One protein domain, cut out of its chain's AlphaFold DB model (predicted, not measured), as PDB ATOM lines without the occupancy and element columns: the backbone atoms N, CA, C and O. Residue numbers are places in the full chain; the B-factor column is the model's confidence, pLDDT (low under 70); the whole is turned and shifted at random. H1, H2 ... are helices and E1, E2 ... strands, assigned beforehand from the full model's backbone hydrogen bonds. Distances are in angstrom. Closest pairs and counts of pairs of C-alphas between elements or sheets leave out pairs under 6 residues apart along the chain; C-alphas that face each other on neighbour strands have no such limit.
ATOM      1  N   GLU A 444      26.923 -20.255  27.143       83.19
ATOM      2  CA  GLU A 444      26.245 -19.103  27.767       83.19
ATOM      3  C   GLU A 444      27.232 -17.951  28.033       83.19
ATOM      4  O   GLU A 444      26.898 -16.775  27.890       83.19
ATOM      5  N   ASN A 445      28.468 -18.295  28.398       83.94
ATOM      6  CA  ASN A 445      29.560 -17.346  28.520       83.94
ATOM      7  C   ASN A 445      30.292 -17.237  27.178       83.94
ATOM      8  O   ASN A 445      31.005 -18.157  26.771       83.94
ATOM      9  N   GLU A 446      30.148 -16.092  26.507       84.31
ATOM     10  CA  GLU A 446      30.752 -15.829  25.193       84.31
ATOM     11  C   GLU A 446      32.269 -16.061  25.161       84.31
ATOM     12  O   GLU A 446      32.798 -16.426  24.114       84.31
ATOM     13  N   ARG A 447      32.968 -15.949  26.302       85.44
ATOM     14  CA  ARG A 447      34.414 -16.225  26.406       85.44
ATOM     15  C   ARG A 447      34.788 -17.669  26.071       85.44
ATOM     16  O   ARG A 447      35.918 -17.918  25.665       85.44
ATOM     17  N   HIS A 448      33.866 -18.611  26.265       87.69
ATOM     18  CA  HIS A 448      34.083 -20.029  25.978       87.69
ATOM     19  C   HIS A 448      33.436 -20.475  24.661       87.69
ATOM     20  O   HIS A 448      33.665 -21.606  24.230       87.69
ATOM     21  N   SER A 449      32.673 -19.600  23.998       90.00
ATOM     22  CA  SER A 449      32.190 -19.840  22.637       90.00
ATOM     23  C   SER A 449      33.351 -19.739  21.647       90.00
ATOM     24  O   SER A 449      34.155 -18.810  21.705       90.00
ATOM     25  N   LYS A 450      33.440 -20.692  20.716       89.88
ATOM     26  CA  LYS A 450      34.495 -20.734  19.692       89.88
ATOM     27  C   LYS A 450      33.919 -20.403  18.311       89.88
ATOM     28  O   LYS A 450      32.747 -20.696  18.056       89.88
ATOM     29  N   PRO A 451      34.708 -19.794  17.405       87.69
ATOM     30  CA  PRO A 451      34.283 -19.566  16.028       87.69
ATOM     31  C   PRO A 451      34.062 -20.888  15.281       87.69
ATOM     32  O   PRO A 451      34.496 -21.953  15.718       87.69
ATOM     33  N   LEU A 452      33.385 -20.809  14.133       88.19
ATOM     34  CA  LEU A 452      33.136 -21.958  13.265       88.19
ATOM     35  C   LEU A 452      34.462 -22.585  12.802       88.19
ATOM     36  O   LEU A 452      35.235 -21.959  12.077       88.19
ATOM     37  N   VAL A 453      34.685 -23.843  13.177       87.81
ATOM     38  CA  VAL A 453      35.800 -24.662  12.699       87.81
ATOM     39  C   VAL A 453      35.349 -25.379  11.436       87.81
ATOM     40  O   VAL A 453      34.317 -26.045  11.446       87.81
ATOM     41  N   ILE A 454      36.112 -25.254  10.350       88.19
ATOM     42  CA  ILE A 454      35.854 -25.937   9.076       88.19
ATOM     43  C   ILE A 454      37.092 -26.734   8.695       88.19
ATOM     44  O   ILE A 454      38.194 -26.193   8.643       88.19
ATOM     45  N   TYR A 455      36.890 -27.997   8.346       84.44
ATOM     46  CA  TYR A 455      37.930 -28.854   7.799       84.44
ATOM     47  C   TYR A 455      37.511 -29.384   6.430       84.44
ATOM     48  O   TYR A 455      36.347 -29.732   6.217       84.44
ATOM     49  N   ARG A 456      38.469 -29.462   5.504       86.69
ATOM     50  CA  ARG A 456      38.317 -30.123   4.203       86.69
ATOM     51  C   ARG A 456      39.576 -30.922   3.907       86.69
ATOM     52  O   ARG A 456      40.656 -30.346   3.835       86.69
ATOM     53  N   GLY A 457      39.426 -32.223   3.720       82.06
ATOM     54  CA  GLY A 457      40.549 -33.137   3.557       82.06
ATOM     55  C   GLY A 457      40.127 -34.601   3.689       82.06
ATOM     56  O   GLY A 457      38.951 -34.869   3.961       82.06
ATOM     57  N   PRO A 458      41.061 -35.539   3.458       81.38
ATOM     58  CA  PRO A 458      40.823 -36.969   3.656       81.38
ATOM     59  C   PRO A 458      40.586 -37.280   5.140       81.38
ATOM     60  O   PRO A 458      40.930 -36.475   6.005       81.38
ATOM     61  N   HIS A 459      40.003 -38.443   5.448       83.56
ATOM     62  CA  HIS A 459      39.760 -38.872   6.838       83.56
ATOM     63  C   HIS A 459      38.950 -37.867   7.683       83.56
ATOM     64  O   HIS A 459      39.132 -37.753   8.897       83.56
ATOM     65  N   ALA A 460      38.026 -37.120   7.065       86.19
ATOM     66  CA  ALA A 460      37.326 -36.030   7.745       86.19
ATOM     67  C   ALA A 460      36.537 -36.484   8.990       86.19
ATOM     68  O   ALA A 460      36.439 -35.727   9.951       86.19
ATOM     69  N   CYS A 461      36.001 -37.710   9.007       85.12
ATOM     70  CA  CYS A 461      35.303 -38.257  10.176       85.12
ATOM     71  C   CYS A 461      36.244 -38.522  11.360       85.12
ATOM     72  O   CYS A 461      35.893 -38.209  12.494       85.12
ATOM     73  N   GLU A 462      37.436 -39.061  11.107       86.44
ATOM     74  CA  GLU A 462      38.452 -39.305  12.141       86.44
ATOM     75  C   GLU A 462      38.953 -37.981  12.717       86.44
ATOM     76  O   GLU A 462      39.025 -37.798  13.932       86.44
ATOM     77  N   HIS A 463      39.224 -37.020  11.831       89.50
ATOM     78  CA  HIS A 463      39.650 -35.687  12.226       89.50
ATOM     79  C   HIS A 463      38.568 -34.968  13.047       89.50
ATOM     80  O   HIS A 463      38.885 -34.336  14.053       89.50
ATOM     81  N   LEU A 464      37.290 -35.106  12.675       90.50
ATOM     82  CA  LEU A 464      36.170 -34.576  13.453       90.50
ATOM     83  C   LEU A 464      36.126 -35.178  14.861       90.50
ATOM     84  O   LEU A 464      36.028 -34.431  15.826       90.50
ATOM     85  N   LEU A 465      36.205 -36.505  14.990       88.50
ATOM     86  CA  LEU A 465      36.149 -37.174  16.295       88.50
ATOM     87  C   LEU A 465      37.307 -36.755  17.198       88.50
ATOM     88  O   LEU A 465      37.085 -36.434  18.363       88.50
ATOM     89  N   LYS A 466      38.521 -36.676  16.646       88.38
ATOM     90  CA  LYS A 466      39.685 -36.164  17.370       88.38
ATOM     91  C   LYS A 466      39.442 -34.744  17.890       88.38
ATOM     92  O   LYS A 466      39.672 -34.491  19.068       88.38
ATOM     93  N   GLN A 467      38.942 -33.846  17.041       91.25
ATOM     94  CA  GLN A 467      38.618 -32.480  17.457       91.25
ATOM     95  C   GLN A 467      37.521 -32.444  18.526       91.25
ATOM     96  O   GLN A 467      37.659 -31.724  19.505       91.25
ATOM     97  N   LEU A 468      36.467 -33.254  18.403       90.44
ATOM     98  CA  LEU A 468      35.414 -33.328  19.421       90.44
ATOM     99  C   LEU A 468      35.944 -33.811  20.780       90.44
ATOM    100  O   LEU A 468      35.474 -33.331  21.806       90.44
ATOM    101  N   PHE A 469      36.924 -34.718  20.808       87.62
ATOM    102  CA  PHE A 469      37.564 -35.148  22.058       87.62
ATOM    103  C   PHE A 469      38.469 -34.067  22.657       87.62
ATOM    104  O   PHE A 469      38.472 -33.876  23.867       87.62
ATOM    105  N   GLU A 470      39.199 -33.317  21.831       90.50
ATOM    106  CA  GLU A 470      39.966 -32.154  22.299       90.50
ATOM    107  C   GLU A 470      39.041 -31.065  22.877       90.50
ATOM    108  O   GLU A 470      39.344 -30.466  23.913       90.50
ATOM    109  N   GLU A 471      37.884 -30.842  22.247       92.38
ATOM    110  CA  GLU A 471      36.851 -29.937  22.757       92.38
ATOM    111  C   GLU A 471      36.235 -30.430  24.065       92.38
ATOM    112  O   GLU A 471      35.989 -29.625  24.961       92.38
ATOM    113  N   GLU A 472      36.016 -31.735  24.210       89.31
ATOM    114  CA  GLU A 472      35.478 -32.317  25.437       89.31
ATOM    115  C   GLU A 472      36.386 -32.063  26.641       89.31
ATOM    116  O   GLU A 472      35.904 -31.569  27.662       89.31
ATOM    117  N   VAL A 473      37.694 -32.294  26.500       89.19
ATOM    118  CA  VAL A 473      38.676 -32.032  27.565       89.19
ATOM    119  C   VAL A 473      38.653 -30.559  27.975       89.19
ATOM    120  O   VAL A 473      38.659 -30.234  29.165       89.19
ATOM    121  N   TYR A 474      38.591 -29.652  26.998       91.12
ATOM    122  CA  TYR A 474      38.505 -28.217  27.263       91.12
ATOM    123  C   TYR A 474      37.202 -27.841  27.982       91.12
ATOM    124  O   TYR A 474      37.244 -27.147  28.997       91.12
ATOM    125  N   ILE A 475      36.052 -28.299  27.480       90.19
ATOM    126  CA  ILE A 475      34.733 -27.966  28.030       90.19
ATOM    127  C   ILE A 475      34.584 -28.528  29.445       90.19
ATOM    128  O   ILE A 475      34.112 -27.808  30.320       90.19
ATOM    129  N   ARG A 476      35.031 -29.762  29.704       87.75
ATOM    130  CA  ARG A 476      35.003 -30.354  31.048       87.75
ATOM    131  C   ARG A 476      35.815 -29.514  32.036       87.75
ATOM    132  O   ARG A 476      35.296 -29.127  33.075       87.75
ATOM    133  N   GLY A 477      37.018 -29.085  31.646       88.12
ATOM    134  CA  GLY A 477      37.836 -28.184  32.464       88.12
ATOM    135  C   GLY A 477      37.226 -26.792  32.705       88.12
ATOM    136  O   GLY A 477      37.635 -26.103  33.641       88.12
ATOM    137  N   VAL A 478      36.269 -26.358  31.877       87.12
ATOM    138  CA  VAL A 478      35.463 -25.149  32.118       87.12
ATOM    139  C   VAL A 478      34.307 -25.452  33.072       87.12
ATOM    140  O   VAL A 478      34.079 -24.671  33.987       87.12
ATOM    141  N   LEU A 479      33.603 -26.570  32.889       84.88
ATOM    142  CA  LEU A 479      32.467 -26.966  33.730       84.88
ATOM    143  C   LEU A 479      32.876 -27.297  35.175       84.88
ATOM    144  O   LEU A 479      32.103 -27.024  36.091       84.88
ATOM    145  N   ASP A 480      34.091 -27.809  35.385       85.00
ATOM    146  CA  ASP A 480      34.640 -28.095  36.719       85.00
ATOM    147  C   ASP A 480      34.969 -26.818  37.519       85.00
ATOM    148  O   ASP A 480      35.116 -26.855  38.744       85.00
ATOM    149  N   LYS A 481      35.097 -25.666  36.848       86.25
ATOM    150  CA  LYS A 481      35.377 -24.378  37.492       86.25
ATOM    151  C   LYS A 481      34.073 -23.665  37.820       86.25
ATOM    152  O   LYS A 481      33.333 -23.262  36.932       86.25
ATOM    153  N   ILE A 482      33.829 -23.458  39.111       85.12
ATOM    154  CA  ILE A 482      32.652 -22.732  39.592       85.12
ATOM    155  C   ILE A 482      32.983 -21.239  39.676       85.12
ATOM    156  O   ILE A 482      33.743 -20.811  40.546       85.12
ATOM    157  N   GLU A 483      32.400 -20.446  38.777       87.38
ATOM    158  CA  GLU A 483      32.454 -18.985  38.841       87.38
ATOM    159  C   GLU A 483      31.678 -18.471  40.067       87.38
ATOM    160  O   GLU A 483      30.508 -18.829  40.243       87.38
ATOM    161  N   PRO A 484      32.282 -17.612  40.910       89.75
ATOM    162  CA  PRO A 484      31.622 -17.090  42.099       89.75
ATOM    163  C   PRO A 484      30.335 -16.322  41.785       89.75
ATOM    164  O   PRO A 484      30.250 -15.574  40.806       89.75
ATOM    165  N   LEU A 485      29.352 -16.439  42.681       90.81
ATOM    166  CA  LEU A 485      28.090 -15.708  42.611       90.81
ATOM    167  C   LEU A 485      28.314 -14.185  42.532       90.81
ATOM    168  O   LEU A 485      28.861 -13.563  43.444       90.81
ATOM    169  N   GLN A 486      27.774 -13.572  41.482       89.56
ATOM    170  CA  GLN A 486      27.751 -12.129  41.264       89.56
ATOM    171  C   GLN A 486      26.393 -11.551  41.681       89.56
ATOM    172  O   GLN A 486      25.403 -11.631  40.944       89.56
ATOM    173  N   MET A 487      26.338 -10.940  42.870       89.94
ATOM    174  CA  MET A 487      25.140 -10.257  43.371       89.94
ATOM    175  C   MET A 487      25.222  -8.747  43.174       89.94
ATOM    176  O   MET A 487      26.050  -8.068  43.776       89.94
ATOM    177  N   THR A 488      24.301  -8.209  42.373       92.38
ATOM    178  CA  THR A 488      24.038  -6.769  42.300       92.38
ATOM    179  C   THR A 488      23.005  -6.360  43.360       92.38
ATOM    180  O   THR A 488      22.207  -7.200  43.796       92.38
ATOM    181  N   PRO A 489      22.947  -5.075  43.756       93.00
ATOM    182  CA  PRO A 489      21.923  -4.583  44.683       93.00
ATOM    183  C   PRO A 489      20.488  -4.884  44.218       93.00
ATOM    184  O   PRO A 489      19.633  -5.250  45.023       93.00
ATOM    185  N   GLU A 490      20.235  -4.801  42.910       91.62
ATOM    186  CA  GLU A 490      18.947  -5.140  42.293       91.62
ATOM    187  C   GLU A 490      18.600  -6.626  42.444       91.62
ATOM    188  O   GLU A 490      17.465  -6.978  42.769       91.62
ATOM    189  N   ASN A 491      19.574  -7.520  42.244       92.75
ATOM    190  CA  ASN A 491      19.369  -8.957  42.411       92.75
ATOM    191  C   ASN A 491      19.098  -9.320  43.873       92.75
ATOM    192  O   ASN A 491      18.273 -10.190  44.138       92.75
ATOM    193  N   GLU A 492      19.723  -8.627  44.826       92.88
ATOM    194  CA  GLU A 492      19.450  -8.828  46.252       92.88
ATOM    195  C   GLU A 492      18.030  -8.364  46.624       92.88
ATOM    196  O   GLU A 492      17.348  -9.025  47.409       92.88
ATOM    197  N   GLN A 493      17.529  -7.281  46.017       92.19
ATOM    198  CA  GLN A 493      16.126  -6.876  46.164       92.19
ATOM    199  C   GLN A 493      15.171  -7.917  45.571       92.19
ATOM    200  O   GLN A 493      14.214  -8.313  46.240       92.19
ATOM    201  N   LYS A 494      15.452  -8.422  44.361       91.38
ATOM    202  CA  LYS A 494      14.671  -9.506  43.741       91.38
ATOM    203  C   LYS A 494      14.672 -10.761  44.604       91.38
ATOM    204  O   LYS A 494      13.616 -11.357  44.811       91.38
ATOM    205  N   PHE A 495      15.826 -11.142  45.151       93.50
ATOM    206  CA  PHE A 495      15.940 -12.257  46.083       93.50
ATOM    207  C   PHE A 495      15.030 -12.040  47.290       93.50
ATOM    208  O   PHE A 495      14.188 -12.890  47.554       93.50
ATOM    209  N   LYS A 496      15.112 -10.891  47.973       90.44
ATOM    210  CA  LYS A 496      14.266 -10.582  49.140       90.44
ATOM    211  C   LYS A 496      12.772 -10.602  48.805       90.44
ATOM    212  O   LYS A 496      12.015 -11.242  49.526       90.44
ATOM    213  N   ALA A 497      12.373  -9.995  47.687       92.38
ATOM    214  CA  ALA A 497      10.980  -9.916  47.243       92.38
ATOM    215  C   ALA A 497      10.393 -11.255  46.751       92.38
ATOM    216  O   ALA A 497       9.176 -11.403  46.682       92.38
ATOM    217  N   SER A 498      11.232 -12.233  46.396       90.81
ATOM    218  CA  SER A 498      10.768 -13.511  45.840       90.81
ATOM    219  C   SER A 498       9.982 -14.331  46.867       90.81
ATOM    220  O   SER A 498      10.521 -14.709  47.906       90.81
ATOM    221  N   THR A 499       8.735 -14.671  46.556       91.94
ATOM    222  CA  THR A 499       7.870 -15.507  47.410       91.94
ATOM    223  C   THR A 499       7.850 -16.979  46.997       91.94
ATOM    224  O   THR A 499       7.428 -17.818  47.785       91.94
ATOM    225  N   HIS A 500       8.338 -17.295  45.795       93.75
ATOM    226  CA  HIS A 500       8.346 -18.641  45.223       93.75
ATOM    227  C   HIS A 500       9.746 -19.029  44.738       93.75
ATOM    228  O   HIS A 500      10.537 -18.176  44.324       93.75
ATOM    229  N   CYS A 501      10.043 -20.326  44.779       93.12
ATOM    230  CA  CYS A 501      11.254 -20.905  44.217       93.12
ATOM    231  C   CYS A 501      11.199 -20.871  42.687       93.12
ATOM    232  O   CYS A 501      10.257 -21.383  42.100       93.12
ATOM    233  N   HIS A 502      12.233 -20.344  42.031       93.19
ATOM    234  CA  HIS A 502      12.258 -20.243  40.565       93.19
ATOM    235  C   HIS A 502      12.454 -21.594  39.837       93.19
ATOM    236  O   HIS A 502      12.248 -21.668  38.631       93.19
ATOM    237  N   ILE A 503      12.861 -22.650  40.558       91.00
ATOM    238  CA  ILE A 503      13.117 -23.990  39.998       91.00
ATOM    239  C   ILE A 503      11.829 -24.820  39.988       91.00
ATOM    240  O   ILE A 503      11.439 -25.350  38.954       91.00
ATOM    241  N   CYS A 504      11.157 -24.937  41.138       91.00
ATOM    242  CA  CYS A 504       9.946 -25.756  41.276       91.00
ATOM    243  C   CYS A 504       8.641 -24.948  41.241       91.00
ATOM    244  O   CYS A 504       7.562 -25.532  41.263       91.00
ATOM    245  N   ASN A 505       8.727 -23.614  41.214       91.81
ATOM    246  CA  ASN A 505       7.600 -22.676  41.264       91.81
ATOM    247  C   ASN A 505       6.708 -22.788  42.516       91.81
ATOM    248  O   ASN A 505       5.620 -22.220  42.544       91.81
ATOM    249  N   SER A 506       7.156 -23.479  43.569       91.19
ATOM    250  CA  SER A 506       6.427 -23.600  44.844       91.19
ATOM    251  C   SER A 506       6.774 -22.453  45.808       91.19
ATOM    252  O   SER A 506       7.894 -21.933  45.741       91.19
ATOM    253  N   PRO A 507       5.845 -22.037  46.691       91.56
ATOM    254  CA  PRO A 507       6.079 -20.959  47.651       91.56
ATOM    255  C   PRO A 507       7.120 -21.343  48.711       91.56
ATOM    256  O   PRO A 507       7.254 -22.511  49.063       91.56
ATOM    257  N   PHE A 508       7.826 -20.346  49.247       91.44
ATOM    258  CA  PHE A 508       8.709 -20.537  50.400       91.44
ATOM    259  C   PHE A 508       7.886 -20.617  51.692       91.44
ATOM    260  O   PHE A 508       7.275 -19.633  52.111       91.44
ATOM    261  N   GLU A 509       7.888 -21.777  52.342       84.62
ATOM    262  CA  GLU A 509       7.299 -21.959  53.672       84.62
ATOM    263  C   GLU A 509       8.159 -21.281  54.754       84.62
ATOM    264  O   GLU A 509       9.365 -21.100  54.572       84.62
ATOM    265  N   GLN A 510       7.572 -20.936  55.908       73.94
ATOM    266  CA  GLN A 510       8.282 -20.258  57.011       73.94
ATOM    267  C   GLN A 510       9.491 -21.048  57.545       73.94
ATOM    268  O   GLN A 510      10.425 -20.460  58.083       73.94
ATOM    269  N   THR A 511       9.482 -22.369  57.385       75.50
ATOM    270  CA  THR A 511      10.553 -23.290  57.789       75.50
ATOM    271  C   THR A 511      11.575 -23.552  56.676       75.50
ATOM    272  O   THR A 511      12.604 -24.181  56.922       75.50
ATOM    273  N   SER A 512      11.316 -23.091  55.449       77.25
ATOM    274  CA  SER A 512      12.140 -23.408  54.283       77.25
ATOM    275  C   SER A 512      13.383 -22.514  54.189       77.25
ATOM    276  O   SER A 512      13.318 -21.286  54.285       77.25
ATOM    277  N   THR A 513      14.555 -23.121  53.974       85.00
ATOM    278  CA  THR A 513      15.801 -22.374  53.756       85.00
ATOM    279  C   THR A 513      15.865 -21.862  52.319       85.00
ATOM    280  O   THR A 513      16.012 -22.637  51.368       85.00
ATOM    281  N   LYS A 514      15.782 -20.540  52.175       92.31
ATOM    282  CA  LYS A 514      15.853 -19.829  50.898       92.31
ATOM    283  C   LYS A 514      17.305 -19.509  50.531       92.31
ATOM    284  O   LYS A 514      17.988 -18.798  51.267       92.31
ATOM    285  N   VAL A 515      17.764 -20.005  49.382       93.75
ATOM    286  CA  VAL A 515      19.149 -19.870  48.894       93.75
ATOM    287  C   VAL A 515      19.221 -19.139  47.550       93.75
ATOM    288  O   VAL A 515      18.212 -18.989  46.855       93.75
ATOM    289  N   ARG A 516      20.418 -18.648  47.206       93.06
ATOM    290  CA  ARG A 516      20.695 -17.895  45.973       93.06
ATOM    291  C   ARG A 516      21.280 -18.836  44.917       93.06
ATOM    292  O   ARG A 516      22.449 -19.195  45.017       93.06
ATOM    293  N   ASP A 517      20.477 -19.208  43.926       91.69
ATOM    294  CA  ASP A 517      20.943 -20.011  42.793       91.69
ATOM    295  C   ASP A 517      21.647 -19.133  41.747       91.69
ATOM    296  O   ASP A 517      21.254 -17.982  41.507       91.69
ATOM    297  N   HIS A 518      22.685 -19.673  41.113       90.56
ATOM    298  CA  HIS A 518      23.456 -18.979  40.084       90.56
ATOM    299  C   HIS A 518      24.037 -19.930  39.046       90.56
ATOM    300  O   HIS A 518      24.183 -21.128  39.263       90.56
ATOM    301  N   SER A 519      24.386 -19.373  37.887       87.69
ATOM    302  CA  SER A 519      25.120 -20.113  36.866       87.69
ATOM    303  C   SER A 519      26.579 -20.262  37.275       87.69
ATOM    304  O   SER A 519      27.285 -19.263  37.375       87.69
ATOM    305  N   HIS A 520      27.050 -21.498  37.444       86.81
ATOM    306  CA  HIS A 520      28.462 -21.789  37.726       86.81
ATOM    307  C   HIS A 520      29.398 -21.408  36.562       86.81
ATOM    308  O   HIS A 520      30.601 -21.331  36.758       86.81
ATOM    309  N   ILE A 521      28.861 -21.141  35.362       86.25
ATOM    310  CA  ILE A 521      29.638 -20.778  34.162       86.25
ATOM    311  C   ILE A 521      29.771 -19.253  33.997       86.25
ATOM    312  O   ILE A 521      30.752 -18.758  33.438       86.25
ATOM    313  N   THR A 522      28.766 -18.481  34.427       87.06
ATOM    314  CA  THR A 522      28.758 -17.011  34.276       87.06
ATOM    315  C   THR A 522      28.829 -16.257  35.602       87.06
ATOM    316  O   THR A 522      28.985 -15.038  35.590       87.06
ATOM    317  N   GLY A 523      28.651 -16.937  36.736       87.44
ATOM    318  CA  GLY A 523      28.481 -16.338  38.062       87.44
ATOM    319  C   GLY A 523      27.136 -15.621  38.253       87.44
ATOM    320  O   GLY A 523      26.841 -15.138  39.346       87.44
ATOM    321  N   LYS A 524      26.293 -15.518  37.215       90.62
ATOM    322  CA  LYS A 524      25.066 -14.712  37.258       90.62
ATOM    323  C   LYS A 524      23.992 -15.371  38.115       90.62
ATOM    324  O   LYS A 524      23.664 -16.543  37.930       90.62
ATOM    325  N   TYR A 525      23.401 -14.576  39.002       92.56
ATOM    326  CA  TYR A 525      22.235 -14.958  39.793       92.56
ATOM    327  C   TYR A 525      21.041 -15.323  38.898       92.56
ATOM    328  O   TYR A 525      20.643 -14.534  38.038       92.56
ATOM    329  N   ARG A 526      20.465 -16.509  39.124       91.31
ATOM    330  CA  ARG A 526      19.304 -17.035  38.388       91.31
ATOM    331  C   ARG A 526      18.000 -16.767  39.134       91.31
ATOM    332  O   ARG A 526      17.026 -16.315  38.535       91.31
ATOM    333  N   GLY A 527      17.988 -16.980  40.448       92.88
ATOM    334  CA  GLY A 527      16.789 -16.770  41.248       92.88
ATOM    335  C   GLY A 527      16.877 -17.316  42.666       92.88
ATOM    336  O   GLY A 527      17.849 -17.956  43.070       92.88
ATOM    337  N   ALA A 528      15.822 -17.062  43.440       94.50
ATOM    338  CA  ALA A 528      15.682 -17.646  44.762       94.50
ATOM    339  C   ALA A 528      15.267 -19.111  44.606       94.50
ATOM    340  O   ALA A 528      14.389 -19.436  43.799       94.50
ATOM    341  N   ALA A 529      15.880 -20.003  45.374       94.56
ATOM    342  CA  ALA A 529      15.583 -21.427  45.329       94.56
ATOM    343  C   ALA A 529      15.469 -22.030  46.730       94.56
ATOM    344  O   ALA A 529      15.990 -21.479  47.700       94.56
ATOM    345  N   HIS A 530      14.777 -23.166  46.843       93.19
ATOM    346  CA  HIS A 530      14.923 -24.025  48.017       93.19
ATOM    347  C   HIS A 530      16.331 -24.614  48.032       93.19
ATOM    348  O   HIS A 530      16.866 -24.932  46.969       93.19
ATOM    349  N   ASN A 531      16.904 -24.827  49.218       91.44
ATOM    350  CA  ASN A 531      18.214 -25.470  49.336       91.44
ATOM    351  C   ASN A 531      18.261 -26.837  48.622       91.44
ATOM    352  O   ASN A 531      19.188 -27.120  47.870       91.44
ATOM    353  N   SER A 532      17.212 -27.650  48.779       91.38
ATOM    354  CA  SER A 532      17.082 -28.946  48.101       91.38
ATOM    355  C   SER A 532      16.976 -28.811  46.580       91.38
ATOM    356  O   SER A 532      17.665 -29.524  45.855       91.38
ATOM    357  N   CYS A 533      16.154 -27.882  46.079       90.75
ATOM    358  CA  CYS A 533      16.039 -27.628  44.642       90.75
ATOM    359  C   CYS A 533      17.375 -27.176  44.044       90.75
ATOM    360  O   CYS A 533      17.744 -27.660  42.985       90.75
ATOM    361  N   ASN A 534      18.102 -26.295  44.735       90.31
ATOM    362  CA  ASN A 534      19.403 -25.792  44.302       90.31
ATOM    363  C   ASN A 534      20.449 -26.911  44.197       90.31
ATOM    364  O   ASN A 534      21.129 -27.021  43.187       90.31
ATOM    365  N   LEU A 535      20.543 -27.781  45.210       87.00
ATOM    366  CA  LEU A 535      21.485 -28.908  45.203       87.00
ATOM    367  C   LEU A 535      21.207 -29.912  44.074       87.00
ATOM    368  O   LEU A 535      22.144 -30.493  43.529       87.00
ATOM    369  N   ASN A 536      19.933 -30.092  43.719       86.56
ATOM    370  CA  ASN A 536      19.504 -31.002  42.656       86.56
ATOM    371  C   ASN A 536      19.567 -30.374  41.252       86.56
ATOM    372  O   ASN A 536      19.466 -31.092  40.259       86.56
ATOM    373  N   TYR A 537      19.705 -29.051  41.145       84.94
ATOM    374  CA  TYR A 537      19.726 -28.337  39.871       84.94
ATOM    375  C   TYR A 537      21.152 -28.250  39.325       84.94
ATOM    376  O   TYR A 537      21.811 -27.214  39.374       84.94
ATOM    377  N   GLN A 538      21.644 -29.385  38.830       75.12
ATOM    378  CA  GLN A 538      23.005 -29.532  38.318       75.12
ATOM    379  C   GLN A 538      23.037 -29.541  36.789       75.12
ATOM    380  O   GLN A 538      22.060 -29.895  36.124       75.12
ATOM    381  N   HIS A 539      24.180 -29.149  36.225       73.25
ATOM    382  CA  HIS A 539      24.418 -29.317  34.796       73.25
ATOM    383  C   HIS A 539      24.478 -30.815  34.449       73.25
ATOM    384  O   HIS A 539      24.979 -31.601  35.255       73.25
ATOM    385  N   PRO A 540      23.969 -31.232  33.275       75.31
ATOM    386  CA  PRO A 540      24.079 -32.620  32.848       75.31
ATOM    387  C   PRO A 540      25.547 -33.045  32.746       75.31
ATOM    388  O   PRO A 540      26.361 -32.297  32.207       75.31
ATOM    389  N   ASP A 541      25.863 -34.265  33.181       76.38
ATOM    390  CA  ASP A 541      27.211 -34.859  33.101       76.38
ATOM    391  C   ASP A 541      27.556 -35.368  31.683       76.38
ATOM    392  O   ASP A 541      28.163 -36.414  31.466       76.38
ATOM    393  N   TYR A 542      27.077 -34.663  30.661       83.81
ATOM    394  CA  TYR A 542      27.384 -34.957  29.269       83.81
ATOM    395  C   TYR A 542      27.368 -33.679  28.438       83.81
ATOM    396  O   TYR A 542      26.609 -32.745  28.694       83.81
ATOM    397  N   ILE A 543      28.176 -33.666  27.380       86.56
ATOM    398  CA  ILE A 543      28.237 -32.550  26.437       86.56
ATOM    399  C   ILE A 543      27.304 -32.855  25.259       86.56
ATOM    400  O   ILE A 543      27.552 -33.810  24.515       86.56
ATOM    401  N   PRO A 544      26.225 -32.079  25.053       87.44
ATOM    402  CA  PRO A 544      25.327 -32.299  23.932       87.44
ATOM    403  C   PRO A 544      25.977 -31.843  22.619       87.44
ATOM    404  O   PRO A 544      26.333 -30.677  22.458       87.44
ATOM    405  N   VAL A 545      26.075 -32.757  21.652       87.12
ATOM    406  CA  VAL A 545      26.538 -32.459  20.288       87.12
ATOM    407  C   VAL A 545      25.366 -32.584  19.322       87.12
ATOM    408  O   VAL A 545      24.763 -33.650  19.186       87.12
ATOM    409  N   TYR A 546      25.047 -31.491  18.628       85.25
ATOM    410  CA  TYR A 546      23.934 -31.441  17.684       85.25
ATOM    411  C   TYR A 546      24.424 -31.584  16.247       85.25
ATOM    412  O   TYR A 546      25.238 -30.803  15.759       85.25
ATOM    413  N   PHE A 547      23.869 -32.566  15.547       80.44
ATOM    414  CA  PHE A 547      24.172 -32.853  14.151       80.44
ATOM    415  C   PHE A 547      22.946 -32.583  13.283       80.44
ATOM    416  O   PHE A 547      21.839 -33.025  13.590       80.44
ATOM    417  N   HIS A 548      23.145 -31.923  12.144       75.12
ATOM    418  CA  HIS A 548      22.052 -31.566  11.238       75.12
ATOM    419  C   HIS A 548      21.424 -32.770  10.503       75.12
ATOM    420  O   HIS A 548      20.296 -32.665  10.031       75.12
ATOM    421  N   ASN A 549      22.138 -33.899  10.364       71.62
ATOM    422  CA  ASN A 549      21.676 -35.068   9.600       71.62
ATOM    423  C   ASN A 549      22.143 -36.419  10.189       71.62
ATOM    424  O   ASN A 549      22.356 -37.384   9.455       71.62
TER     425      ASN A 549
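AT A GLANCE: This is residues 444 to 549 of the 590 residues of an uncharacterized protein of Mytilus galloprovincialis (UniProt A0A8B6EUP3). One end of a rod is a small head, the E2-E3 hairpin with H2 on E3 and H3 on E2; the long helix H1, with strand E1 folded back beside it, makes an arm toward the other end. The printed part has 106 residues, mixed, under half in named elements, in the order E1, H1, H2, E2, E3, H3. It is only just loose, close to extended: radius of gyration of the C-alphas 19.1 A, spans 64 by 24 by 23 A.

HOW THE PARTS SIT: E2, residues 514 to 518, and E3, residues 525 to 530, form an antiparallel hairpin at 147 degrees; N 515 and O 529 are within hydrogen-bond range at 2.9 A. The closest C-alphas of H2, residues 489 to 497, and E3 are those of Phe 495 and Ala 528, 5.6 A. For E2 and H3, residues 531 to 536, they are Val 515 and Asn 531, 5.7 A. H1, residues 460 to 479, is apart from H2, H3, E2 and E3. E1, residues 453 to 456, pairs with no named strand and meets H1 only through their tight link. In H1, H2 and H3 every O i to N i+4 pair is within hydrogen-bond range.

IN THESE COORDINATES: H1 spans 27.9 A, E3 14.3 A. C-alpha 453 is at (35.800, -24.662, 12.699), C-alpha 536 at (19.504, -31.002, 42.656).

THE WHOLE: The farthest C-alphas, Pro 458 and Gln 510, are 64.7 A apart. The printed part has no cut; H2 to E2 is a long link. No printed residue is under 70 in pLDDT.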